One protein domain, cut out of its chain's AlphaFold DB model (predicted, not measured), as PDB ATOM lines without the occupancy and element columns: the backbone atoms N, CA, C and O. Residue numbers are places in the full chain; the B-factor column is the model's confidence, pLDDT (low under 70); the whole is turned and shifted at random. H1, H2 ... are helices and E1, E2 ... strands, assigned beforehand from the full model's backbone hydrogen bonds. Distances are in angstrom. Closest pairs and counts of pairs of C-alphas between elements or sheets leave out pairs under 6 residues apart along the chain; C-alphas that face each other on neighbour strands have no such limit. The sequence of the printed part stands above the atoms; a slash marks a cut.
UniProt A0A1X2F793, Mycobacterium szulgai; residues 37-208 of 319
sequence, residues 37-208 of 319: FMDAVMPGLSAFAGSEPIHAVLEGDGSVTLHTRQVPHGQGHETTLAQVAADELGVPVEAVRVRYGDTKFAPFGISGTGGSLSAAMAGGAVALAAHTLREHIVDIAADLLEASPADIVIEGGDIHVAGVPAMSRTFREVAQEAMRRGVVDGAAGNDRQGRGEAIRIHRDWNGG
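What this domain is: This is residues 37 to 208 of the 319 residues of a protein of Mycobacterium szulgai (UniProt A0A1X2F793). A strongly twisted four-stranded sheet has three helices, H3, H4 and H5, over one face; the long helix H4 runs on past this sheet, and its last part packs on a small second sheet, E4 E5 E6. The short helices H1 and H2 lie at the opposite end of the long axis from that small sheet. The 172 printed residues hold five named helices and seven named strands, in the order H1 H2 E1 E2 H3 E3 H4 E4 E5 E6 H5 E7, class mixed. The large sheet, order E3 E2 E1 E7, is mixed, and the small one is antiparallel. The whole is compact, with a radius of gyration of the C-alphas of 16.8 A, yet elongated, spanning 55 by 33 by 26 A.

Where its parts are: In the large sheet, E1 is residues 52 to 59, 22.2 A long, E2 64 to 68, E3 96 to 99, and E7 197 to 205, 22.7 A, ending at C-alpha 205 (183.786, 219.023, 179.438). H3 is residues 77 to 89, 17.6 A; H4 118 to 145, 37.8 A, from C-alpha 118 (193.412, 225.111, 179.051); H5 171 to 181, 15.2 A. E4 is residues 152 to 155, E5 158 to 161 and E6 164 to 170. H1, residues 37 to 41, begins at C-alpha 37 (180.323, 233.981, 176.093); H2 is 46 to 49.

How they stand to each other: E1 is antiparallel to E7, with N 54 and O 203 2.9 A apart, and to E2, its hairpin partner, with N 57 and O 65 at 2.8 A. E3 is parallel to E2, with N 97 and O 64 at 2.8 A; E2, H3, E3 make a strand-helix-strand unit, two parallel neighbours joined through a helix, with a right-handed crossover. H3, H4 and H5 form two layers with this sheet, helices on one face; H4 is over E1 and E7 at a height of 8.0 A. H3 and H4 touch, closest at the C-alphas of Ala 85 and Ala 130, 5.6 A. With residues 137 to 144 alone, H4 touches H5, closest at the C-alphas of Ala 141 and Val 174, 6.1 A. H4 is also on the sheet E4 E5 E6, a meander, each strand antiparallel to the one before; N 153 and O 160 are 2.9 A apart, N 159 and O 169 3.1 A. H1 and H2 only just touch, with 3 pairs of C-alphas within 8 A, the closest those of Met 38 and Ser 46, 5.6 A. Every O i to N i+4 pair is within hydrogen-bond range in H1, H4 and H5, and 8 of 9 in H3; H2 is too short for one.

The domain as a whole: The C-alphas farthest apart, of Pro 43 and Ala 166, are 57.2 A apart. The printed part has no cut. The links E3 to H4, residues 100 to 117, and H5 to E7, 182 to 196, are long. The mean pLDDT of the printed part is 88.3; residues 48 to 49 and 183 to 195 are under 70.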
ATOM      1  N   PHE A  37     179.388 232.862 176.269       83.94
ATOM      2  CA  PHE A  37     180.323 233.981 176.093       83.94
ATOM      3  C   PHE A  37     181.078 233.921 174.762       83.94
ATOM      4  O   PHE A  37     181.141 234.918 174.048       83.94
ATOM      5  N   MET A  38     181.590 232.747 174.387       81.25
ATOM      6  CA  MET A  38     182.358 232.580 173.147       81.25
ATOM      7  C   MET A  38     181.550 232.951 171.898       81.25
ATOM      8  O   MET A  38     182.057 233.667 171.039       81.25
ATOM      9  N   ASP A  39     180.278 232.552 171.827       85.75
ATOM     10  CA  ASP A  39     179.403 232.922 170.707       85.75
ATOM     11  C   ASP A  39     178.976 234.392 170.744       85.75
ATOM     12  O   ASP A  39     178.736 234.989 169.695       85.75
ATOM     13  N   ALA A  40     178.899 234.989 171.938       86.88
ATOM     14  CA  ALA A  40     178.633 236.414 172.089       86.88
ATOM     15  C   ALA A  40     179.812 237.270 171.594       86.88
ATOM     16  O   ALA A  40     179.594 238.321 170.993       86.88
ATOM     17  N   VAL A  41     181.051 236.818 171.824       84.00
ATOM     18  CA  VAL A  41     182.273 237.470 171.326       84.00
ATOM     19  C   VAL A  41     182.424 237.267 169.820       84.00
ATOM     20  O   VAL A  41     182.717 238.215 169.090       84.00
ATOM     21  N   MET A  42     182.226 236.039 169.340       84.19
ATOM     22  CA  MET A  42     182.315 235.699 167.925       84.19
ATOM     23  C   MET A  42     181.319 234.579 167.596       84.19
ATOM     24  O   MET A  42     181.554 233.430 167.971       84.19
ATOM     25  N   PRO A  43     180.230 234.875 166.861       87.62
ATOM     26  CA  PRO A  43     179.227 233.873 166.522       87.62
ATOM     27  C   PRO A  43     179.835 232.633 165.858       87.62
ATOM     28  O   PRO A  43     180.493 232.737 164.820       87.62
ATOM     29  N   GLY A  44     179.590 231.458 166.446       81.50
ATOM     30  CA  GLY A  44     180.077 230.169 165.958       81.50
ATOM     31  C   GLY A  44     181.386 229.705 166.596       81.50
ATOM     32  O   GLY A  44     181.820 228.592 166.307       81.50
ATOM     33  N   LEU A  45     182.008 230.502 167.471       79.94
ATOM     34  CA  LEU A  45     183.243 230.129 168.162       79.94
ATOM     35  C   LEU A  45     183.040 228.965 169.145       79.94
ATOM     36  O   LEU A  45     183.957 228.164 169.335       79.94
ATOM     37  N   SER A  46     181.840 228.795 169.714       78.25
ATOM     38  CA  SER A  46     181.541 227.645 170.582       78.25
ATOM     39  C   SER A  46     181.644 226.306 169.847       78.25
ATOM     40  O   SER A  46     182.033 225.309 170.449       78.25
ATOM     41  N   ALA A  47     181.417 226.267 168.531       75.44
ATOM     42  CA  ALA A  47     181.627 225.054 167.743       75.44
ATOM     43  C   ALA A  47     183.106 224.610 167.724       75.44
ATOM     44  O   ALA A  47     183.391 223.439 167.492       75.44
ATOM     45  N   PHE A  48     184.044 225.531 167.984       69.56
ATOM     46  CA  PHE A  48     185.490 225.284 167.999       69.56
ATOM     47  C   PHE A  48     186.068 225.098 169.410       69.56
ATOM     48  O   PHE A  48     187.106 224.446 169.562       69.56
ATOM     49  N   ALA A  49     185.433 225.691 170.426       68.75
ATOM     50  CA  ALA A  49     185.958 225.796 171.792       68.75
ATOM     51  C   ALA A  49     184.961 225.381 172.894       68.75
ATOM     52  O   ALA A  49     185.257 225.534 174.073       68.75
ATOM     53  N   GLY A  50     183.779 224.876 172.532       73.81
ATOM     54  CA  GLY A  50     182.685 224.595 173.467       73.81
ATOM     55  C   GLY A  50     182.748 223.240 174.168       73.81
ATOM     56  O   GLY A  50     181.975 223.025 175.093       73.81
ATOM     57  N   SER A  51     183.642 222.335 173.752       85.12
ATOM     58  CA  SER A  51     183.917 221.081 174.464       85.12
ATOM     59  C   SER A  51     185.414 220.779 174.516       85.12
ATOM     60  O   SER A  51     186.179 221.037 173.576       85.12
ATOM     61  N   GLU A  52     185.834 220.205 175.630       90.69
ATOM     62  CA  GLU A  52     187.175 219.715 175.885       90.69
ATOM     63  C   GLU A  52     187.128 218.215 176.190       90.69
ATOM     64  O   GLU A  52     186.781 217.826 177.305       90.69
ATOM     65  N   PRO A  53     187.470 217.363 175.211       92.50
ATOM     66  CA  PRO A  53     187.539 215.935 175.429       92.50
ATOM     67  C   PRO A  53     188.876 215.523 176.051       92.50
ATOM     68  O   PRO A  53     189.936 216.086 175.755       92.50
ATOM     69  N   ILE A  54     188.839 214.459 176.846       94.12
ATOM     70  CA  ILE A  54     190.010 213.837 177.464       94.12
ATOM     71  C   ILE A  54     189.873 212.309 177.443       94.12
ATOM     72  O   ILE A  54     188.768 211.771 177.550       94.12
ATOM     73  N   HIS A  55     190.999 211.598 177.342       93.88
ATOM     74  CA  HIS A  55     191.070 210.208 177.794       93.88
ATOM     75  C   HIS A  55     191.862 210.116 179.097       93.88
ATOM     76  O   HIS A  55     192.999 210.579 179.138       93.88
ATOM     77  N   ALA A  56     191.304 209.473 180.120       95.50
ATOM     78  CA  ALA A  56     192.039 209.036 181.304       95.50
ATOM     79  C   ALA A  56     192.145 207.509 181.281       95.50
ATOM     80  O   ALA A  56     191.139 206.812 181.147       95.50
ATOM     81  N   VAL A  57     193.365 206.985 181.355       94.06
ATOM     82  CA  VAL A  57     193.642 205.557 181.184       94.06
ATOM     83  C   VAL A  57     194.369 205.032 182.410       94.06
ATOM     84  O   VAL A  57     195.468 205.493 182.703       94.06
ATOM     85  N   LEU A  58     193.784 204.047 183.092       95.06
ATOM     86  CA  LEU A  58     194.532 203.191 184.007       95.06
ATOM     87  C   LEU A  58     195.251 202.129 183.180       95.06
ATOM     88  O   LEU A  58     194.628 201.324 182.485       95.06
ATOM     89  N   GLU A  59     196.569 202.127 183.267       93.62
ATOM     90  CA  GLU A  59     197.437 201.187 182.576       93.62
ATOM     91  C   GLU A  59     197.550 199.885 183.371       93.62
ATOM     92  O   GLU A  59     197.397 199.853 184.593       93.62
ATOM     93  N   GLY A  60     197.886 198.785 182.701       90.31
ATOM     94  CA  GLY A  60     198.007 197.474 183.341       90.31
ATOM     95  C   GLY A  60     199.117 197.360 184.392       90.31
ATOM     96  O   GLY A  60     199.157 196.390 185.151       90.31
ATOM     97  N   ASP A  61     200.028 198.333 184.448       91.62
ATOM     98  CA  ASP A  61     201.058 198.439 185.478       91.62
ATOM     99  C   ASP A  61     200.632 199.266 186.705       91.62
ATOM    100  O   ASP A  61     201.393 199.321 187.675       91.62
ATOM    101  N   GLY A  62     199.424 199.842 186.684       92.62
ATOM    102  CA  GLY A  62     198.868 200.703 187.727       92.62
ATOM    103  C   GLY A  62     199.161 202.196 187.546       92.62
ATOM    104  O   GLY A  62     198.665 202.991 188.336       92.62
ATOM    105  N   SER A  63     199.946 202.593 186.535       95.25
ATOM    106  CA  SER A  63     200.135 204.010 186.199       95.25
ATOM    107  C   SER A  63     198.907 204.589 185.500       95.25
ATOM    108  O   SER A  63     198.091 203.856 184.938       95.25
ATOM    109  N   VAL A  64     198.779 205.913 185.519       97.19
ATOM    110  CA  VAL A  64     197.677 206.621 184.865       97.19
ATOM    111  C   VAL A  64     198.227 207.452 183.718       97.19
ATOM    112  O   VAL A  64     199.185 208.202 183.886       97.19
ATOM    113  N   THR A  65     197.627 207.334 182.538       97.06
ATOM    114  CA  THR A  65     197.961 208.166 181.380       97.06
ATOM    115  C   THR A  65     196.757 209.022 180.995       97.06
ATOM    116  O   THR A  65     195.682 208.507 180.695       97.06
ATOM    117  N   LEU A  66     196.946 210.337 180.956       97.50
ATOM    118  CA  LEU A  66     196.005 211.291 180.382       97.50
ATOM    119  C   LEU A  66     196.378 211.544 178.923       97.50
ATOM    120  O   LEU A  66     197.525 211.882 178.629       97.50
ATOM    121  N   HIS A  67     195.419 211.441 178.010       95.62
ATOM    122  CA  HIS A  67     195.576 211.907 176.636       95.62
ATOM    123  C   HIS A  67     194.705 213.132 176.412       95.62
ATOM    124  O   HIS A  67     193.477 213.043 176.447       95.62
ATOM    125  N   THR A  68     195.351 214.265 176.156       94.12
ATOM    126  CA  THR A  68     194.689 215.552 175.934       94.12
ATOM    127  C   THR A  68     194.862 216.026 174.499       94.12
ATOM    128  O   THR A  68     195.890 215.771 173.865       94.12
ATOM    129  N   ARG A  69     193.850 216.737 173.989       91.81
ATOM    130  CA  ARG A  69     193.946 217.466 172.718       91.81
ATOM    131  C   ARG A  69     194.772 218.749 172.819       91.81
ATOM    132  O   ARG A  69     195.161 219.304 171.795       91.81
ATOM    133  N   GLN A  70     195.015 219.239 174.036       92.81
ATOM    134  CA  GLN A  70     195.844 220.414 174.277       92.81
ATOM    135  C   GLN A  70     197.252 220.185 173.728       92.81
ATOM    136  O   GLN A  70     197.766 219.079 173.810       92.81
ATOM    137  N   VAL A  71     197.898 221.226 173.205       93.31
ATOM    138  CA  VAL A  71     199.264 221.141 172.672       93.31
ATOM    139  C   VAL A  71     200.085 222.252 173.319       93.31
ATOM    140  O   VAL A  71     200.141 223.358 172.781       93.31
ATOM    141  N   PRO A  72     200.667 222.006 174.506       92.88
ATOM    142  CA  PRO A  72     201.432 223.018 175.203       92.88
ATOM    143  C   PRO A  72     202.684 223.449 174.442       92.88
ATOM    144  O   PRO A  72     203.340 222.669 173.757       92.88
ATOM    145  N   HIS A  73     203.031 224.715 174.633       94.94
ATOM    146  CA  HIS A  73     204.172 225.418 174.058       94.94
ATOM    147  C   HIS A  73     204.892 226.261 175.133       94.94
ATOM    148  O   HIS A  73     205.409 227.338 174.849       94.94
ATOM    149  N   GLY A  74     204.924 225.764 176.379       94.31
ATOM    150  CA  GLY A  74     205.720 226.323 177.486       94.31
ATOM    151  C   GLY A  74     204.963 226.605 178.790       94.31
ATOM    152  O   GLY A  74     205.581 226.961 179.786       94.31
ATOM    153  N   GLN A  75     203.646 226.424 178.820       95.50
ATOM    154  CA  GLN A  75     202.789 226.773 179.960       95.50
ATOM    155  C   GLN A  75     202.659 225.684 181.043       95.50
ATOM    156  O   GLN A  75     201.935 225.872 182.012       95.50
ATOM    157  N   GLY A  76     203.326 224.537 180.884       96.06
ATOM    158  CA  GLY A  76     203.421 223.519 181.941       96.06
ATOM    159  C   GLY A  76     202.231 222.560 182.086       96.06
ATOM    160  O   GLY A  76     202.038 222.016 183.170       96.06
ATOM    161  N   HIS A  77     201.458 222.305 181.020       95.81
ATOM    162  CA  HIS A  77     200.313 221.374 181.065       95.81
ATOM    163  C   HIS A  77     200.664 219.962 181.548       95.81
ATOM    164  O   HIS A  77     199.842 219.330 182.201       95.81
ATOM    165  N   GLU A  78     201.859 219.456 181.226       96.44
ATOM    166  CA  GLU A  78     202.302 218.132 181.685       96.44
ATOM    167  C   GLU A  78     202.302 218.027 183.206       96.44
ATOM    168  O   GLU A  78     201.961 216.984 183.749       96.44
ATOM    169  N   THR A  79     202.656 219.119 183.882       97.75
ATOM    170  CA  THR A  79     202.687 219.195 185.339       97.75
ATOM    171  C   THR A  79     201.302 219.504 185.888       97.75
ATOM    172  O   THR A  79     200.806 218.755 186.721       97.75
ATOM    173  N   THR A  80     200.640 220.562 185.411       97.69
ATOM    174  CA  THR A  80     199.373 221.012 186.009       97.69
ATOM    175  C   THR A  80     198.233 220.021 185.805       97.69
ATOM    176  O   THR A  80     197.503 219.740 186.748       97.69
ATOM    177  N   LEU A  81     198.094 219.425 184.617       97.88
ATOM    178  CA  LEU A  81     197.051 218.421 184.384       97.88
ATOM    179  C   LEU A  81     197.339 217.115 185.137       97.88
ATOM    180  O   LEU A  81     196.403 216.460 185.592       97.88
ATOM    181  N   ALA A  82     198.616 216.752 185.313       98.38
ATOM    182  CA  ALA A  82     198.986 215.624 186.163       98.38
ATOM    183  C   ALA A  82     198.619 215.882 187.628       98.38
ATOM    184  O   ALA A  82     198.079 214.984 188.261       98.38
ATOM    185  N   GLN A  83     198.855 217.095 188.146       98.31
ATOM    186  CA  GLN A  83     198.476 217.481 189.511       98.31
ATOM    187  C   GLN A  83     196.962 217.365 189.731       98.31
ATOM    188  O   GLN A  83     196.550 216.725 190.688       98.31
ATOM    189  N   VAL A  84     196.143 217.879 188.803       97.56
ATOM    190  CA  VAL A  84     194.673 217.771 188.899       97.56
ATOM    191  C   VAL A  84     194.220 216.309 188.972       97.56
ATOM    192  O   VAL A  84     193.432 215.947 189.839       97.56
ATOM    193  N   ALA A  85     194.726 215.446 188.087       98.12
ATOM    194  CA  ALA A  85     194.375 214.027 188.135       98.12
ATOM    195  C   ALA A  85     194.923 213.319 189.378       98.12
ATOM    196  O   ALA A  85     194.265 212.425 189.898       98.12
ATOM    197  N   ALA A  86     196.123 213.684 189.830       98.06
ATOM    198  CA  ALA A  86     196.757 213.097 191.002       98.06
ATOM    199  C   ALA A  86     195.950 213.379 192.273       98.06
ATOM    200  O   ALA A  86     195.673 212.443 193.026       98.06
ATOM    201  N   ASP A  87     195.509 214.626 192.449       96.50
ATOM    202  CA  ASP A  87     194.657 215.042 193.563       96.50
ATOM    203  C   ASP A  87     193.313 214.306 193.533       96.50
ATOM    204  O   ASP A  87     192.901 213.745 194.548       96.50
ATOM    205  N   GLU A  88     192.663 214.221 192.366       96.06
ATOM    206  CA  GLU A  88     191.375 213.523 192.257       96.06
ATOM    207  C   GLU A  88     191.491 212.003 192.436       96.06
ATOM    208  O   GLU A  88     190.597 211.368 192.996       96.06
ATOM    209  N   LEU A  89     192.596 211.385 192.013       96.94
ATOM    210  CA  LEU A  89     192.810 209.942 192.153       96.94
ATOM    211  C   LEU A  89     193.437 209.542 193.493       96.94
ATOM    212  O   LEU A  89     193.447 208.353 193.805       96.94
ATOM    213  N   GLY A  90     193.966 210.487 194.274       96.38
ATOM    214  CA  GLY A  90     194.681 210.203 195.520       96.38
ATOM    215  C   GLY A  90     196.036 209.516 195.306       96.38
ATOM    216  O   GLY A  90     196.436 208.680 196.119       96.38
ATOM    217  N   VAL A  91     196.741 209.832 194.214       97.25
ATOM    218  CA  VAL A  91     198.042 209.239 193.838       97.25
ATOM    219  C   VAL A  91     199.159 210.288 193.833       97.25
ATOM    220  O   VAL A  91     198.877 211.474 193.681       97.25
ATOM    221  N   PRO A  92     200.442 209.902 193.960       96.69
ATOM    222  CA  PRO A  92     201.543 210.829 193.698       96.69
ATOM    223  C   PRO A  92     201.541 211.287 192.231       96.69
ATOM    224  O   PRO A  92     201.227 210.508 191.328       96.69
ATOM    225  N   VAL A  93     201.938 212.538 191.975       97.19
ATOM    226  CA  VAL A  93     201.921 213.130 190.623       97.19
ATOM    227  C   VAL A  93     202.774 212.342 189.624       97.19
ATOM    228  O   VAL A  93     202.431 212.248 188.450       97.19
ATOM    229  N   GLU A  94     203.843 211.694 190.088       96.69
ATOM    230  CA  GLU A  94     204.738 210.867 189.276       96.69
ATOM    231  C   GLU A  94     204.060 209.601 188.728       96.69
ATOM    232  O   GLU A  94     204.552 209.001 187.769       96.69
ATOM    233  N   ALA A  95     202.931 209.186 189.316       96.12
ATOM    234  CA  ALA A  95     202.120 208.081 188.813       96.12
ATOM    235  C   ALA A  95     201.250 208.484 187.608       96.12
ATOM    236  O   ALA A  95     200.718 207.604 186.925       96.12
ATOM    237  N   VAL A  96     201.124 209.788 187.330       98.38
ATOM    238  CA  VAL A  96     200.314 210.334 186.241       98.38
ATOM    239  C   VAL A  96     201.210 210.836 185.111       98.38
ATOM    240  O   VAL A  96     202.092 211.671 185.292       98.38
ATOM    241  N   ARG A  97     200.959 210.355 183.894       97.75
ATOM    242  CA  ARG A  97     201.611 210.827 182.668       97.75
ATOM    243  C   ARG A  97     200.617 211.591 181.819       97.75
ATOM    244  O   ARG A  97     199.547 211.076 181.523       97.75
ATOM    245  N   VAL A  98     201.000 212.760 181.326       97.44
ATOM    246  CA  VAL A  98     200.206 213.507 180.345       97.44
ATOM    247  C   VAL A  98     200.809 213.305 178.963       97.44
ATOM    248  O   VAL A  98     202.014 213.441 178.776       97.44
ATOM    249  N   ARG A  99     199.978 212.963 177.981       95.25
ATOM    250  CA  ARG A  99     200.362 212.823 176.577       95.25
ATOM    251  C   ARG A  99     199.517 213.734 175.705       95.25
ATOM    252  O   ARG A  99     198.297 213.786 175.835       95.25
ATOM    253  N   TYR A 100     200.183 214.394 174.772       93.56
ATOM    254  CA  TYR A 100     199.577 215.298 173.805       93.56
ATOM    255  C   TYR A 100     200.276 215.207 172.447       93.56
ATOM    256  O   TYR A 100     201.338 214.597 172.319       93.56
ATOM    257  N   GLY A 101     199.677 215.816 171.423       88.75
ATOM    258  CA  GLY A 101     200.285 215.981 170.097       88.75
ATOM    259  C   GLY A 101     200.226 214.757 169.177       88.75
ATOM    260  O   GLY A 101     200.462 214.900 167.981       88.75
ATOM    261  N   ASP A 102     199.861 213.575 169.685       88.38
ATOM    262  CA  ASP A 102     199.621 212.385 168.864       88.38
ATOM    263  C   ASP A 102     198.116 212.160 168.656       88.38
ATOM    264  O   ASP A 102     197.407 211.669 169.540       88.38
ATOM    265  N   THR A 103     197.634 212.503 167.459       87.12
ATOM    266  CA  THR A 103     196.221 212.393 167.058       87.12
ATOM    267  C   THR A 103     195.716 210.955 166.975       87.12
ATOM    268  O   THR A 103     194.515 210.735 166.846       87.12
ATOM    269  N   LYS A 104     196.606 209.961 167.074       85.12
ATOM    270  CA  LYS A 104     196.212 208.558 167.210       85.12
ATOM    271  C   LYS A 104     195.657 208.231 168.598       85.12
ATOM    272  O   LYS A 104     194.916 207.259 168.732       85.12
ATOM    273  N   PHE A 105     196.054 208.985 169.625       81.81
ATOM    274  CA  PHE A 105     195.727 208.684 171.023       81.81
ATOM    275  C   PHE A 105     194.937 209.793 171.711       81.81
ATOM    276  O   PHE A 105     194.062 209.505 172.532       81.81
ATOM    277  N   ALA A 106     195.261 211.047 171.400       86.81
ATOM    278  CA  ALA A 106     194.506 212.187 171.882       86.81
ATOM    279  C   ALA A 106     193.089 212.160 171.291       86.81
ATOM    280  O   ALA A 106     192.928 211.828 170.111       86.81
ATOM    281  N   PRO A 107     192.061 212.504 172.081       88.06
ATOM    282  CA  PRO A 107     190.742 212.713 171.520       88.06
ATOM    283  C   PRO A 107     190.786 213.851 170.495       88.06
ATOM    284  O   PRO A 107     191.586 214.784 170.598       88.06
ATOM    285  N   PHE A 108     189.925 213.762 169.486       85.06
ATOM    286  CA  PHE A 108     189.840 214.799 168.469       85.06
ATOM    287  C   PHE A 108     189.305 216.101 169.071       85.06
ATOM    288  O   PHE A 108     188.317 216.096 169.796       85.06
ATOM    289  N   GLY A 109     189.897 217.228 168.692       79.00
ATOM    290  CA  GLY A 109     189.280 218.533 168.868       79.00
ATOM    291  C   GLY A 109     189.749 219.506 167.802       79.00
ATOM    292  O   GLY A 109     190.827 219.352 167.230       79.00
ATOM    293  N   ILE A 110     188.900 220.487 167.509       77.25
ATOM    294  CA  ILE A 110     189.140 221.438 166.421       77.25
ATOM    295  C   ILE A 110     190.169 222.499 166.839       77.25
ATOM    296  O   ILE A 110     190.938 222.979 166.009       77.25
ATOM    297  N   SER A 111     190.210 222.846 168.127       75.75
ATOM    298  CA  SER A 111     191.201 223.756 168.701       75.75
ATOM    299  C   SER A 111     192.313 222.996 169.435       75.75
ATOM    300  O   SER A 111     192.114 221.894 169.948       75.75
ATOM    301  N   GLY A 112     193.504 223.594 169.476       83.56
ATOM    302  CA  GLY A 112     194.588 223.203 170.379       83.56
ATOM    303  C   GLY A 112     194.605 224.109 171.608       83.56
ATOM    304  O   GLY A 112     193.568 224.608 172.042       83.56
ATOM    305  N   THR A 113     195.792 224.371 172.145       90.88
ATOM    306  CA  THR A 113     195.942 225.363 173.213       90.88
ATOM    307  C   THR A 113     195.836 226.788 172.667       90.88
ATOM    308  O   THR A 113     196.515 227.150 171.712       90.88
ATOM    309  N   GLY A 114     194.999 227.606 173.307       87.12
ATOM    310  CA  GLY A 114     194.895 229.042 173.069       87.12
ATOM    311  C   GLY A 114     193.828 229.685 173.957       87.12
ATOM    312  O   GLY A 114     193.079 228.987 174.639       87.12
ATOM    313  N   GLY A 115     193.775 231.022 173.954       83.62
ATOM    314  CA  GLY A 115     192.715 231.804 174.608       83.62
ATOM    315  C   GLY A 115     192.598 231.609 176.121       83.62
ATOM    316  O   GLY A 115     191.500 231.727 176.652       83.62
ATOM    317  N   SER A 116     193.692 231.233 176.792       85.56
ATOM    318  CA  SER A 116     193.722 230.972 178.240       85.56
ATOM    319  C   SER A 116     192.739 229.877 178.710       85.56
ATOM    320  O   SER A 116     192.449 229.763 179.893       85.56
ATOM    321  N   LEU A 117     192.247 229.018 177.804       83.62
ATOM    322  CA  LEU A 117     191.180 228.050 178.105       83.62
ATOM    323  C   LEU A 117     191.657 226.805 178.852       83.62
ATOM    324  O   LEU A 117     190.862 226.128 179.497       83.62
ATOM    325  N   SER A 118     192.935 226.456 178.731       88.88
ATOM    326  CA  SER A 118     193.412 225.111 179.051       88.88
ATOM    327  C   SER A 118     193.249 224.727 180.522       88.88
ATOM    328  O   SER A 118     192.864 223.597 180.793       88.88
ATOM    329  N   ALA A 119     193.497 225.633 181.471       88.69
ATOM    330  CA  ALA A 119     193.352 225.312 182.893       88.69
ATOM    331  C   ALA A 119     191.889 225.016 183.260       88.69
ATOM    332  O   ALA A 119     191.601 223.972 183.835       88.69
ATOM    333  N   ALA A 120     190.955 225.879 182.854       87.06
ATOM    334  CA  ALA A 120     189.536 225.715 183.161       87.06
ATOM    335  C   ALA A 120     188.880 224.576 182.363       87.06
ATOM    336  O   ALA A 120     188.120 223.779 182.912       87.06
ATOM    337  N   MET A 121     189.179 224.478 181.065       88.94
ATOM    338  CA  MET A 121     188.574 223.479 180.187       88.94
ATOM    339  C   MET A 121     189.242 222.112 180.352       88.94
ATOM    340  O   MET A 121     188.576 221.138 180.694       88.94
ATOM    341  N   ALA A 122     190.561 222.017 180.148       92.25
ATOM    342  CA  ALA A 122     191.261 220.735 180.235       92.25
ATOM    343  C   ALA A 122     191.433 220.277 181.680       92.25
ATOM    344  O   ALA A 122     191.317 219.083 181.929       92.25
ATOM    345  N   GLY A 123     191.625 221.191 182.636       92.88
ATOM    346  CA  GLY A 123     191.578 220.840 184.057       92.88
ATOM    347  C   GLY A 123     190.213 220.278 184.456       92.88
ATOM    348  O   GLY A 123     190.160 219.215 185.066       92.88
ATOM    349  N   GLY A 124     189.112 220.907 184.027       91.38
ATOM    350  CA  GLY A 124     187.762 220.393 184.281       91.38
ATOM    351  C   GLY A 124     187.495 219.029 183.636       91.38
ATOM    352  O   GLY A 124     186.998 218.120 184.298       91.38
ATOM    353  N   ALA A 125     187.905 218.842 182.376       93.19
ATOM    354  CA  ALA A 125     187.816 217.550 181.695       93.19
ATOM    355  C   ALA A 125     188.608 216.462 182.432       93.19
ATOM    356  O   ALA A 125     188.096 215.364 182.657       93.19
ATOM    357  N   VAL A 126     189.847 216.773 182.826       96.19
ATOM    358  CA  VAL A 126     190.718 215.860 183.568       96.19
ATOM    359  C   VAL A 126     190.102 215.488 184.907       96.19
ATOM    360  O   VAL A 126     190.036 214.301 185.198       96.19
ATOM    361  N   ALA A 127     189.615 216.456 185.682       94.88
ATOM    362  CA  ALA A 127     188.964 216.193 186.960       94.88
ATOM    363  C   ALA A 127     187.739 215.280 186.791       94.88
ATOM    364  O   ALA A 127     187.627 214.273 187.485       94.88
ATOM    365  N   LEU A 128     186.877 215.550 185.802       94.06
ATOM    366  CA  LEU A 128     185.713 214.712 185.505       94.06
ATOM    367  C   LEU A 128     186.107 213.276 185.114       94.06
ATOM    368  O   LEU A 128     185.547 212.309 185.628       94.06
ATOM    369  N   ALA A 129     187.084 213.114 184.218       95.00
ATOM    370  CA  ALA A 129     187.535 211.792 183.784       95.00
ATOM    371  C   ALA A 129     188.286 211.027 184.882       95.00
ATOM    372  O   ALA A 129     188.123 209.813 184.995       95.00
ATOM    373  N   ALA A 130     189.093 211.724 185.686       96.62
ATOM    374  CA  ALA A 130     189.796 211.165 186.834       96.62
ATOM    375  C   ALA A 130     188.809 210.715 187.915       96.62
ATOM    376  O   ALA A 130     188.953 209.611 188.432       96.62
ATOM    377  N   HIS A 131     187.764 211.502 188.183       95.12
ATOM    378  CA  HIS A 131     186.699 211.136 189.109       95.12
ATOM    379  C   HIS A 131     185.964 209.871 188.659       95.12
ATOM    380  O   HIS A 131     185.892 208.906 189.414       95.12
ATOM    381  N   THR A 132     185.506 209.813 187.402       93.56
ATOM    382  CA  THR A 132     184.906 208.583 186.859       93.56
ATOM    383  C   THR A 132     185.883 207.406 186.955       93.56
ATOM    384  O   THR A 132     185.501 206.312 187.358       93.56
ATOM    385  N   LEU A 133     187.159 207.596 186.601       95.00
ATOM    386  CA  LEU A 133     188.152 206.525 186.703       95.00
ATOM    387  C   LEU A 133     188.302 206.034 188.152       95.00
ATOM    388  O   LEU A 133     188.409 204.828 188.379       95.00
ATOM    389  N   ARG A 134     188.265 206.953 189.122       96.00
ATOM    390  CA  ARG A 134     188.296 206.654 190.555       96.00
ATOM    391  C   ARG A 134     187.119 205.782 190.982       96.00
ATOM    392  O   ARG A 134     187.340 204.841 191.733       96.00
ATOM    393  N   GLU A 135     185.905 206.052 190.504       94.69
ATOM    394  CA  GLU A 135     184.714 205.242 190.818       94.69
ATOM    395  C   GLU A 135     184.901 203.786 190.375       94.69
ATOM    396  O   GLU A 135     184.758 202.872 191.184       94.69
ATOM    397  N   HIS A 136     185.360 203.560 189.138       93.00
ATOM    398  CA  HIS A 136     185.659 202.205 188.650       93.00
ATOM    399  C   HIS A 136     186.772 201.521 189.461       93.00
ATOM    400  O   HIS A 136     186.715 200.316 189.706       93.00
ATOM    401  N   ILE A 137     187.797 202.272 189.880       95.62
ATOM    402  CA  ILE A 137     188.872 201.756 190.742       95.62
ATOM    403  C   ILE A 137     188.316 201.345 192.108       95.62
ATOM    404  O   ILE A 137     188.645 200.262 192.592       95.62
ATOM    405  N   VAL A 138     187.473 202.186 192.709       96.94
ATOM    406  CA  VAL A 138     186.827 201.939 194.003       96.94
ATOM    407  C   VAL A 138     185.931 200.708 193.938       96.94
ATOM    408  O   VAL A 138     186.055 199.848 194.803       96.94
ATOM    409  N   ASP A 139     185.107 200.567 192.902       95.25
ATOM    410  CA  ASP A 139     184.212 199.416 192.741       95.25
ATOM    411  C   ASP A 139     184.990 198.098 192.638       95.25
ATOM    412  O   ASP A 139     184.676 197.105 193.299       95.25
ATOM    413  N   ILE A 140     186.069 198.081 191.851       95.12
ATOM    414  CA  ILE A 140     186.910 196.887 191.710       95.12
ATOM    415  C   ILE A 140     187.668 196.595 193.010       95.12
ATOM    416  O   ILE A 140     187.792 195.434 193.404       95.12
ATOM    417  N   ALA A 141     188.179 197.626 193.684       96.94
ATOM    418  CA  ALA A 141     188.876 197.470 194.953       96.94
ATOM    419  C   ALA A 141     187.946 196.977 196.069       96.94
ATOM    420  O   ALA A 141     188.351 196.110 196.840       96.94
ATOM    421  N   ALA A 142     186.710 197.475 196.121       97.00
ATOM    422  CA  ALA A 142     185.673 197.051 197.055       97.00
ATOM    423  C   ALA A 142     185.415 195.546 196.948       97.00
ATOM    424  O   ALA A 142     185.476 194.836 197.951       97.00
ATOM    425  N   ASP A 143     185.259 195.036 195.726       95.44
ATOM    426  CA  ASP A 143     185.117 193.600 195.487       95.44
ATOM    427  C   ASP A 143     186.366 192.802 195.902       95.44
ATOM    428  O   ASP A 143     186.253 191.731 196.494       95.44
ATOM    429  N   LEU A 144     187.572 193.304 195.600       96.19
ATOM    430  CA  LEU A 144     188.844 192.647 195.951       96.19
ATOM    431  C   LEU A 144     189.144 192.635 197.460       96.19
ATOM    432  O   LEU A 144     189.995 191.855 197.912       96.19
ATOM    433  N   LEU A 145     188.526 193.549 198.204       97.00
ATOM    434  CA  LEU A 145     188.665 193.718 199.649       97.00
ATOM    435  C   LEU A 145     187.446 193.198 200.422       97.00
ATOM    436  O   LEU A 145     187.486 193.197 201.650       97.00
ATOM    437  N   GLU A 146     186.403 192.742 199.718       96.62
ATOM    438  CA  GLU A 146     185.109 192.332 200.280       96.62
ATOM    439  C   GLU A 146     184.512 193.400 201.216       96.62
ATOM    440  O   GLU A 146     183.975 193.104 202.285       96.62
ATOM    441  N   ALA A 147     184.628 194.667 200.812       96.94
ATOM    442  CA  ALA A 147     184.192 195.834 201.571       96.94
ATOM    443  C   ALA A 147     183.152 196.649 200.792       96.94
ATOM    444  O   ALA A 147     182.984 196.491 199.584       96.94
ATOM    445  N   SER A 148     182.440 197.539 201.485       97.06
ATOM    446  CA  SER A 148     181.565 198.507 200.821       97.06
ATOM    447  C   SER A 148     182.404 199.505 200.010       97.06
ATOM    448  O   SER A 148     183.398 199.997 200.546       97.06
ATOM    449  N   PRO A 149     181.996 199.901 198.788       95.88
ATOM    450  CA  PRO A 149     182.633 200.998 198.049       95.88
ATOM    451  C   PRO A 149     182.750 202.294 198.862       95.88
ATOM    452  O   PRO A 149     183.744 203.005 198.762       95.88
ATOM    453  N   ALA A 150     181.765 202.568 199.727       96.50
ATOM    454  CA  ALA A 150     181.763 203.742 200.601       96.50
ATOM    455  C   ALA A 150     182.862 203.712 201.682       96.50
ATOM    456  O   ALA A 150     183.198 204.761 202.227       96.50
ATOM    457  N   ASP A 151     183.419 202.534 201.978       96.94
ATOM    458  CA  ASP A 151     184.492 202.353 202.957       96.94
ATOM    459  C   ASP A 151     185.883 202.332 202.296       96.94
ATOM    460  O   ASP A 151     186.885 202.179 202.995       96.94
ATOM    461  N   ILE A 152     185.977 202.466 200.967       98.00
ATOM    462  CA  ILE A 152     187.255 202.468 200.247       98.00
ATOM    463  C   ILE A 152     187.849 203.874 200.200       98.00
ATOM    464  O   ILE A 152     187.248 204.827 199.700       98.00
ATOM    465  N   VAL A 153     189.088 203.978 200.666       97.00
ATOM    466  CA  VAL A 153     189.895 205.196 200.655       97.00
ATOM    467  C   VAL A 153     191.080 204.999 199.714       97.00
ATOM    468  O   VAL A 153     191.676 203.921 199.666       97.00
ATOM    469  N   ILE A 154     191.415 206.049 198.962       97.00
ATOM    470  CA  ILE A 154     192.619 206.105 198.135       97.00
ATOM    471  C   ILE A 154     193.446 207.294 198.600       97.00
ATOM    472  O   ILE A 154     193.006 208.434 198.464       97.00
ATOM    473  N   GLU A 155     194.620 207.020 199.158       93.31
ATOM    474  CA  GLU A 155     195.523 208.037 199.692       93.31
ATOM    475  C   GLU A 155     196.974 207.646 199.407       93.31
ATOM    476  O   GLU A 155     197.387 206.514 199.654       93.31
ATOM    477  N   GLY A 156     197.767 208.581 198.876       88.94
ATOM    478  CA  GLY A 156     199.194 208.363 198.614       88.94
ATOM    479  C   GLY A 156     199.506 207.236 197.619       88.94
ATOM    480  O   GLY A 156     200.635 206.755 197.589       88.94
ATOM    481  N   GLY A 157     198.533 206.818 196.803       90.69
ATOM    482  CA  GLY A 157     198.652 205.684 195.884       90.69
ATOM    483  C   GLY A 157     198.253 204.322 196.461       90.69
ATOM    484  O   GLY A 157     198.271 203.338 195.718       90.69
ATOM    485  N   ASP A 158     197.851 204.258 197.732       92.69
ATOM    486  CA  ASP A 158     197.362 203.040 198.378       92.69
ATOM    487  C   ASP A 158     195.832 203.028 198.443       92.69
ATOM    488  O   ASP A 158     195.203 203.990 198.889       92.69
ATOM    489  N   ILE A 159     195.224 201.909 198.041       97.94
ATOM    490  CA  ILE A 159     193.773 201.701 198.083       97.94
ATOM    491  C   ILE A 159     193.466 200.795 199.269       97.94
ATOM    492  O   ILE A 159     193.949 199.667 199.303       97.94
ATOM    493  N   HIS A 160     192.692 201.247 200.251       97.62
ATOM    494  CA  HIS A 160     192.470 200.479 201.479       97.62
ATOM    495  C   HIS A 160     191.101 200.730 202.114       97.62
ATOM    496  O   HIS A 160     190.411 201.692 201.785       97.62
ATOM    497  N   VAL A 161     190.709 199.852 203.041       97.50
ATOM    498  CA  VAL A 161     189.478 200.019 203.829       97.50
ATOM    499  C   VAL A 161     189.695 201.067 204.924       97.50
ATOM    500  O   VAL A 161     190.671 200.991 205.677       97.50
ATOM    501  N   ALA A 162     188.771 202.018 205.051       96.19
ATOM    502  CA  ALA A 162     188.811 203.089 206.039       96.19
ATOM    503  C   ALA A 162     189.065 202.551 207.459       96.19
ATOM    504  O   ALA A 162     188.390 201.644 207.948       96.19
ATOM    505  N   GLY A 163     190.071 203.111 208.134       94.19
ATOM    506  CA  GLY A 163     190.465 202.700 209.485       94.19
ATOM    507  C   GLY A 163     191.243 201.379 209.570       94.19
ATOM    508  O   GLY A 163     191.727 201.045 210.652       94.19
ATOM    509  N   VAL A 164     191.432 200.654 208.458       94.12
ATOM    510  CA  VAL A 164     192.190 199.393 208.406       94.12
ATOM    511  C   VAL A 164     193.203 199.396 207.242       94.12
ATOM    512  O   VAL A 164     193.063 198.615 206.301       94.12
ATOM    513  N   PRO A 165     194.289 200.199 207.303       90.06
ATOM    514  CA  PRO A 165     195.261 200.323 206.201       90.06
ATOM    515  C   PRO A 165     195.951 199.013 205.792       90.06
ATOM    516  O   PRO A 165     196.464 198.896 204.686       90.06
ATOM    517  N   ALA A 166     195.970 198.008 206.676       92.00
ATOM    518  CA  ALA A 166     196.509 196.682 206.372       92.00
ATOM    519  C   ALA A 166     195.651 195.889 205.363       92.00
ATOM    520  O   ALA A 166     196.150 194.946 204.751       92.00
ATOM    521  N   MET A 167     194.372 196.242 205.201       93.81
ATOM    522  CA  MET A 167     193.494 195.700 204.164       93.81
ATOM    523  C   MET A 167     193.577 196.596 202.932       93.81
ATOM    524  O   MET A 167     192.730 197.465 202.733       93.81
ATOM    525  N   SER A 168     194.626 196.392 202.135       96.25
ATOM    526  CA  SER A 168     194.933 197.235 200.984       96.25
ATOM    527  C   SER A 168     195.131 196.465 199.680       96.25
ATOM    528  O   SER A 168     195.391 195.254 199.646       96.25
ATOM    529  N   ARG A 169     194.984 197.204 198.584       96.94
ATOM    530  CA  ARG A 169     195.335 196.828 197.220       96.94
ATOM    531  C   ARG A 169     196.132 197.951 196.580       96.94
ATOM    532  O   ARG A 169     195.967 199.130 196.884       96.94
ATOM    533  N   THR A 170     196.983 197.565 195.651       96.38
ATOM    534  CA  THR A 170     197.700 198.492 194.780       96.38
ATOM    535  C   THR A 170     196.870 198.801 193.538       96.38
ATOM    536  O   THR A 170     196.076 197.976 193.075       96.38
ATOM    537  N   PHE A 171     197.127 199.949 192.909       96.50
ATOM    538  CA  PHE A 171     196.566 200.273 191.591       96.50
ATOM    539  C   PHE A 171     196.868 199.197 190.541       96.50
ATOM    540  O   PHE A 171     196.041 198.923 189.675       96.50
ATOM    541  N   ARG A 172     198.033 198.540 190.630       95.38
ATOM    542  CA  ARG A 172     198.403 197.427 189.744       95.38
ATOM    543  C   ARG A 172     197.471 196.229 189.913       95.38
ATOM    544  O   ARG A 172     197.062 195.646 188.915       95.38
ATOM    545  N   GLU A 173     197.159 195.843 191.146       96.00
ATOM    546  CA  GLU A 173     196.246 194.725 191.415       96.00
ATOM    547  C   GLU A 173     194.835 195.039 190.911       96.00
ATOM    548  O   GLU A 173     194.223 194.203 190.246       96.00
ATOM    549  N   VAL A 174     194.358 196.268 191.131       95.94
ATOM    550  CA  VAL A 174     193.077 196.735 190.584       95.94
ATOM    551  C   VAL A 174     193.086 196.723 189.054       95.94
ATOM    552  O   VAL A 174     192.155 196.206 188.440       95.94
ATOM    553  N   ALA A 175     194.155 197.208 188.417       93.88
ATOM    554  CA  ALA A 175     194.303 197.190 186.965       93.88
ATOM    555  C   ALA A 175     194.287 195.760 186.395       93.88
ATOM    556  O   ALA A 175     193.632 195.485 185.388       93.88
ATOM    557  N   GLN A 176     194.981 194.823 187.046       92.06
ATOM    558  CA  GLN A 176     194.992 193.410 186.659       92.06
ATOM    559  C   GLN A 176     193.608 192.775 186.767       92.06
ATOM    560  O   GLN A 176     193.190 192.049 185.860       92.06
ATOM    561  N   GLU A 177     192.877 193.082 187.834       92.94
ATOM    562  CA  GLU A 177     191.513 192.605 188.009       92.94
ATOM    563  C   GLU A 177     190.551 193.225 186.982       92.94
ATOM    564  O   GLU A 177     189.745 192.507 186.387       92.94
ATOM    565  N   ALA A 178     190.684 194.520 186.682       90.62
ATOM    566  CA  ALA A 178     189.919 195.188 185.629       90.62
ATOM    567  C   ALA A 178     190.129 194.519 184.260       90.62
ATOM    568  O   ALA A 178     189.162 194.228 183.548       90.62
ATOM    569  N   MET A 179     191.384 194.195 183.921       87.00
ATOM    570  CA  MET A 179     191.731 193.456 182.704       87.00
ATOM    571  C   MET A 179     191.126 192.047 182.694       87.00
ATOM    572  O   MET A 179     190.609 191.617 181.662       87.00
ATOM    573  N   ARG A 180     191.137 191.338 183.832       85.81
ATOM    574  CA  ARG A 180     190.543 189.995 183.964       85.81
ATOM    575  C   ARG A 180     189.027 190.012 183.758       85.81
ATOM    576  O   ARG A 180     188.488 189.107 183.125       85.81
ATOM    577  N   ARG A 181     188.346 191.029 184.291       83.12
ATOM    578  CA  ARG A 181     186.896 191.251 184.137       83.12
ATOM    579  C   ARG A 181     186.516 191.755 182.747       83.12
ATOM    580  O   ARG A 181     185.376 191.593 182.324       83.12
ATOM    581  N   GLY A 182     187.461 192.375 182.045       72.81
ATOM    582  CA  GLY A 182     187.233 192.989 180.746       72.81
ATOM    583  C   GLY A 182     186.459 194.307 180.812       72.81
ATOM    584  O   GLY A 182     185.888 194.676 179.791       72.81
ATOM    585  N   VAL A 183     186.466 195.034 181.941       63.06
ATOM    586  CA  VAL A 183     185.690 196.279 182.169       63.06
ATOM    587  C   VAL A 183     185.945 197.316 181.069       63.06
ATOM    588  O   VAL A 183     187.027 197.895 180.998       63.06
ATOM    589  N   VAL A 184     184.970 197.533 180.182       56.25
ATOM    590  CA  VAL A 184     184.959 198.636 179.206       56.25
ATOM    591  C   VAL A 184     183.797 199.540 179.585       56.25
ATOM    592  O   VAL A 184     182.653 199.103 179.469       56.25
ATOM    593  N   ASP A 185     184.069 200.769 180.019       48.78
ATOM    594  CA  ASP A 185     183.021 201.791 180.053       48.78
ATOM    595  C   ASP A 185     182.839 202.373 178.640       48.78
ATOM    596  O   ASP A 185     183.807 202.613 177.913       48.78
ATOM    597  N   GLY A 186     181.587 202.488 178.203       45.78
ATOM    598  CA  GLY A 186     181.203 202.644 176.802       45.78
ATOM    599  C   GLY A 186     181.175 204.091 176.303       45.78
ATOM    600  O   GLY A 186     180.515 204.936 176.890       45.78
ATOM    601  N   ALA A 187     181.834 204.327 175.162       38.88
ATOM    602  CA  ALA A 187     181.465 205.257 174.071       38.88
ATOM    603  C   ALA A 187     182.524 205.213 172.951       38.88
ATOM    604  O   ALA A 187     182.204 205.345 171.771       38.88
ATOM    605  N   ALA A 188     183.785 204.940 173.295       41.50
ATOM    606  CA  ALA A 188     184.777 204.514 172.320       41.50
ATOM    607  C   ALA A 188     184.526 203.038 171.996       41.50
ATOM    608  O   ALA A 188     184.268 202.235 172.894       41.50
ATOM    609  N   GLY A 189     184.568 202.675 170.714       41.53
ATOM    610  CA  GLY A 189     184.519 201.279 170.291       41.53
ATOM    611  C   GLY A 189     185.590 200.436 170.990       41.53
ATOM    612  O   GLY A 189     186.405 200.931 171.761       41.53
ATOM    613  N   ASN A 190     185.610 199.145 170.683       43.97
ATOM    614  CA  ASN A 190     186.594 198.160 171.142       43.97
ATOM    615  C   ASN A 190     188.033 198.448 170.624       43.97
ATOM    616  O   ASN A 190     188.718 197.554 170.139       43.97
ATOM    617  N   ASP A 191     188.460 199.712 170.657       50.53
ATOM    618  CA  ASP A 191     189.716 200.252 170.163       50.53
ATOM    619  C   ASP A 191     190.884 199.839 171.027       50.53
ATOM    620  O   ASP A 191     191.957 199.941 170.452       50.53
ATOM    621  N   ARG A 192     190.707 199.376 172.292       53.38
ATOM    622  CA  ARG A 192     191.791 198.926 173.199       53.38
ATOM    623  C   ARG A 192     192.917 198.406 172.326       53.38
ATOM    624  O   ARG A 192     192.794 197.298 171.803       53.38
ATOM    625  N   GLN A 193     193.949 199.214 172.066       53.28
ATOM    626  CA  GLN A 193     194.773 199.015 170.857       53.28
ATOM    627  C   GLN A 193     195.748 197.829 171.004       53.28
ATOM    628  O   GLN A 193     196.848 197.847 170.456       53.28
ATOM    629  N   GLY A 194     195.383 196.819 171.800       50.50
ATOM    630  CA  GLY A 194     196.169 195.657 172.170       50.50
ATOM    631  C   GLY A 194     197.303 195.982 173.137       50.50
ATOM    632  O   GLY A 194     198.274 195.236 173.167       50.50
ATOM    633  N   ARG A 195     197.239 197.103 173.877       58.25
ATOM    634  CA  ARG A 195     198.424 197.699 174.533       58.25
ATOM    635  C   ARG A 195     198.516 197.545 176.056       58.25
ATOM    636  O   ARG A 195     199.442 198.091 176.636       58.25
ATOM    637  N   GLY A 196     197.618 196.789 176.688       70.50
ATOM    638  CA  GLY A 196     197.650 196.585 178.144       70.50
ATOM    639  C   GLY A 196     196.970 197.687 178.962       70.50
ATOM    640  O   GLY A 196     197.301 197.856 180.128       70.50
ATOM    641  N   GLU A 197     196.028 198.419 178.366       86.19
ATOM    642  CA  GLU A 197     195.150 199.354 179.081       86.19
ATOM    643  C   GLU A 197     194.131 198.567 179.914       86.19
ATOM    644  O   GLU A 197     193.441 197.687 179.386       86.19
ATOM    645  N   ALA A 198     194.024 198.888 181.201       89.31
ATOM    646  CA  ALA A 198     193.092 198.238 182.109       89.31
ATOM    647  C   ALA A 198     191.702 198.876 182.036       89.31
ATOM    648  O   ALA A 198     190.719 198.185 181.761       89.31
ATOM    649  N   ILE A 199     191.638 200.197 182.215       90.38
ATOM    650  CA  ILE A 199     190.412 201.001 182.124       90.38
ATOM    651  C   ILE A 199     190.723 202.234 181.281       90.38
ATOM    652  O   ILE A 199     191.751 202.874 181.482       90.38
ATOM    653  N   ARG A 200     189.829 202.587 180.356       90.69
ATOM    654  CA  ARG A 200     189.901 203.820 179.566       90.69
ATOM    655  C   ARG A 200     188.591 204.574 179.726       90.69
ATOM    656  O   ARG A 200     187.542 204.056 179.357       90.69
ATOM    657  N   ILE A 201     188.680 205.800 180.220       91.38
ATOM    658  CA  ILE A 201     187.565 206.728 180.369       91.38
ATOM    659  C   ILE A 201     187.692 207.816 179.310       91.38
ATOM    660  O   ILE A 201     188.747 208.434 179.182       91.38
ATOM    661  N   HIS A 202     186.614 208.055 178.566       91.94
ATOM    662  CA  HIS A 202     186.454 209.226 177.708       91.94
ATOM    663  C   HIS A 202     185.404 210.152 178.321       91.94
ATOM    664  O   HIS A 202     184.315 209.696 178.685       91.94
ATOM    665  N   ARG A 203     185.727 211.439 178.438       91.25
ATOM    666  CA  ARG A 203     184.791 212.477 178.885       91.25
ATOM    667  C   ARG A 203     184.990 213.744 178.074       91.25
ATOM    668  O   ARG A 203     186.103 214.033 177.642       91.25
ATOM    669  N   ASP A 204     183.903 214.487 177.951       90.31
ATOM    670  CA  ASP A 204     183.820 215.813 177.359       90.31
ATOM    671  C   ASP A 204     183.415 216.807 178.443       90.31
ATOM    672  O   ASP A 204     182.461 216.565 179.184       90.31
ATOM    673  N   TRP A 205     184.120 217.932 178.528       88.00
ATOM    674  CA  TRP A 205     183.786 219.023 179.438       88.00
ATOM    675  C   TRP A 205     183.465 220.298 178.670       88.00
ATOM    676  O   TRP A 205     184.258 220.763 177.855       88.00
ATOM    677  N   ASN A 206     182.310 220.892 178.954       84.94
ATOM    678  CA  ASN A 206     181.814 222.072 178.244       84.94
ATOM    679  C   ASN A 206     182.142 223.411 178.933       84.94
ATOM    680  O   ASN A 206     181.674 224.455 178.486       84.94
ATOM    681  N   GLY A 207     182.920 223.392 180.021       81.00
ATOM    682  CA  GLY A 207     183.248 224.590 180.800       81.00
ATOM    683  C   GLY A 207     182.318 224.861 181.987       81.00
ATOM    684  O   GLY A 207     182.575 225.803 182.739       81.00
ATOM    685  N   GLY A 208     181.268 224.057 182.194       81.25
ATOM    686  CA  GLY A 208     180.317 224.241 183.291       81.25
ATOM    687  C   GLY A 208     179.617 225.605 183.227       81.25
ATOM    688  O   GLY A 208     179.201 226.050 182.158       81.25
TER     689      GLY A 208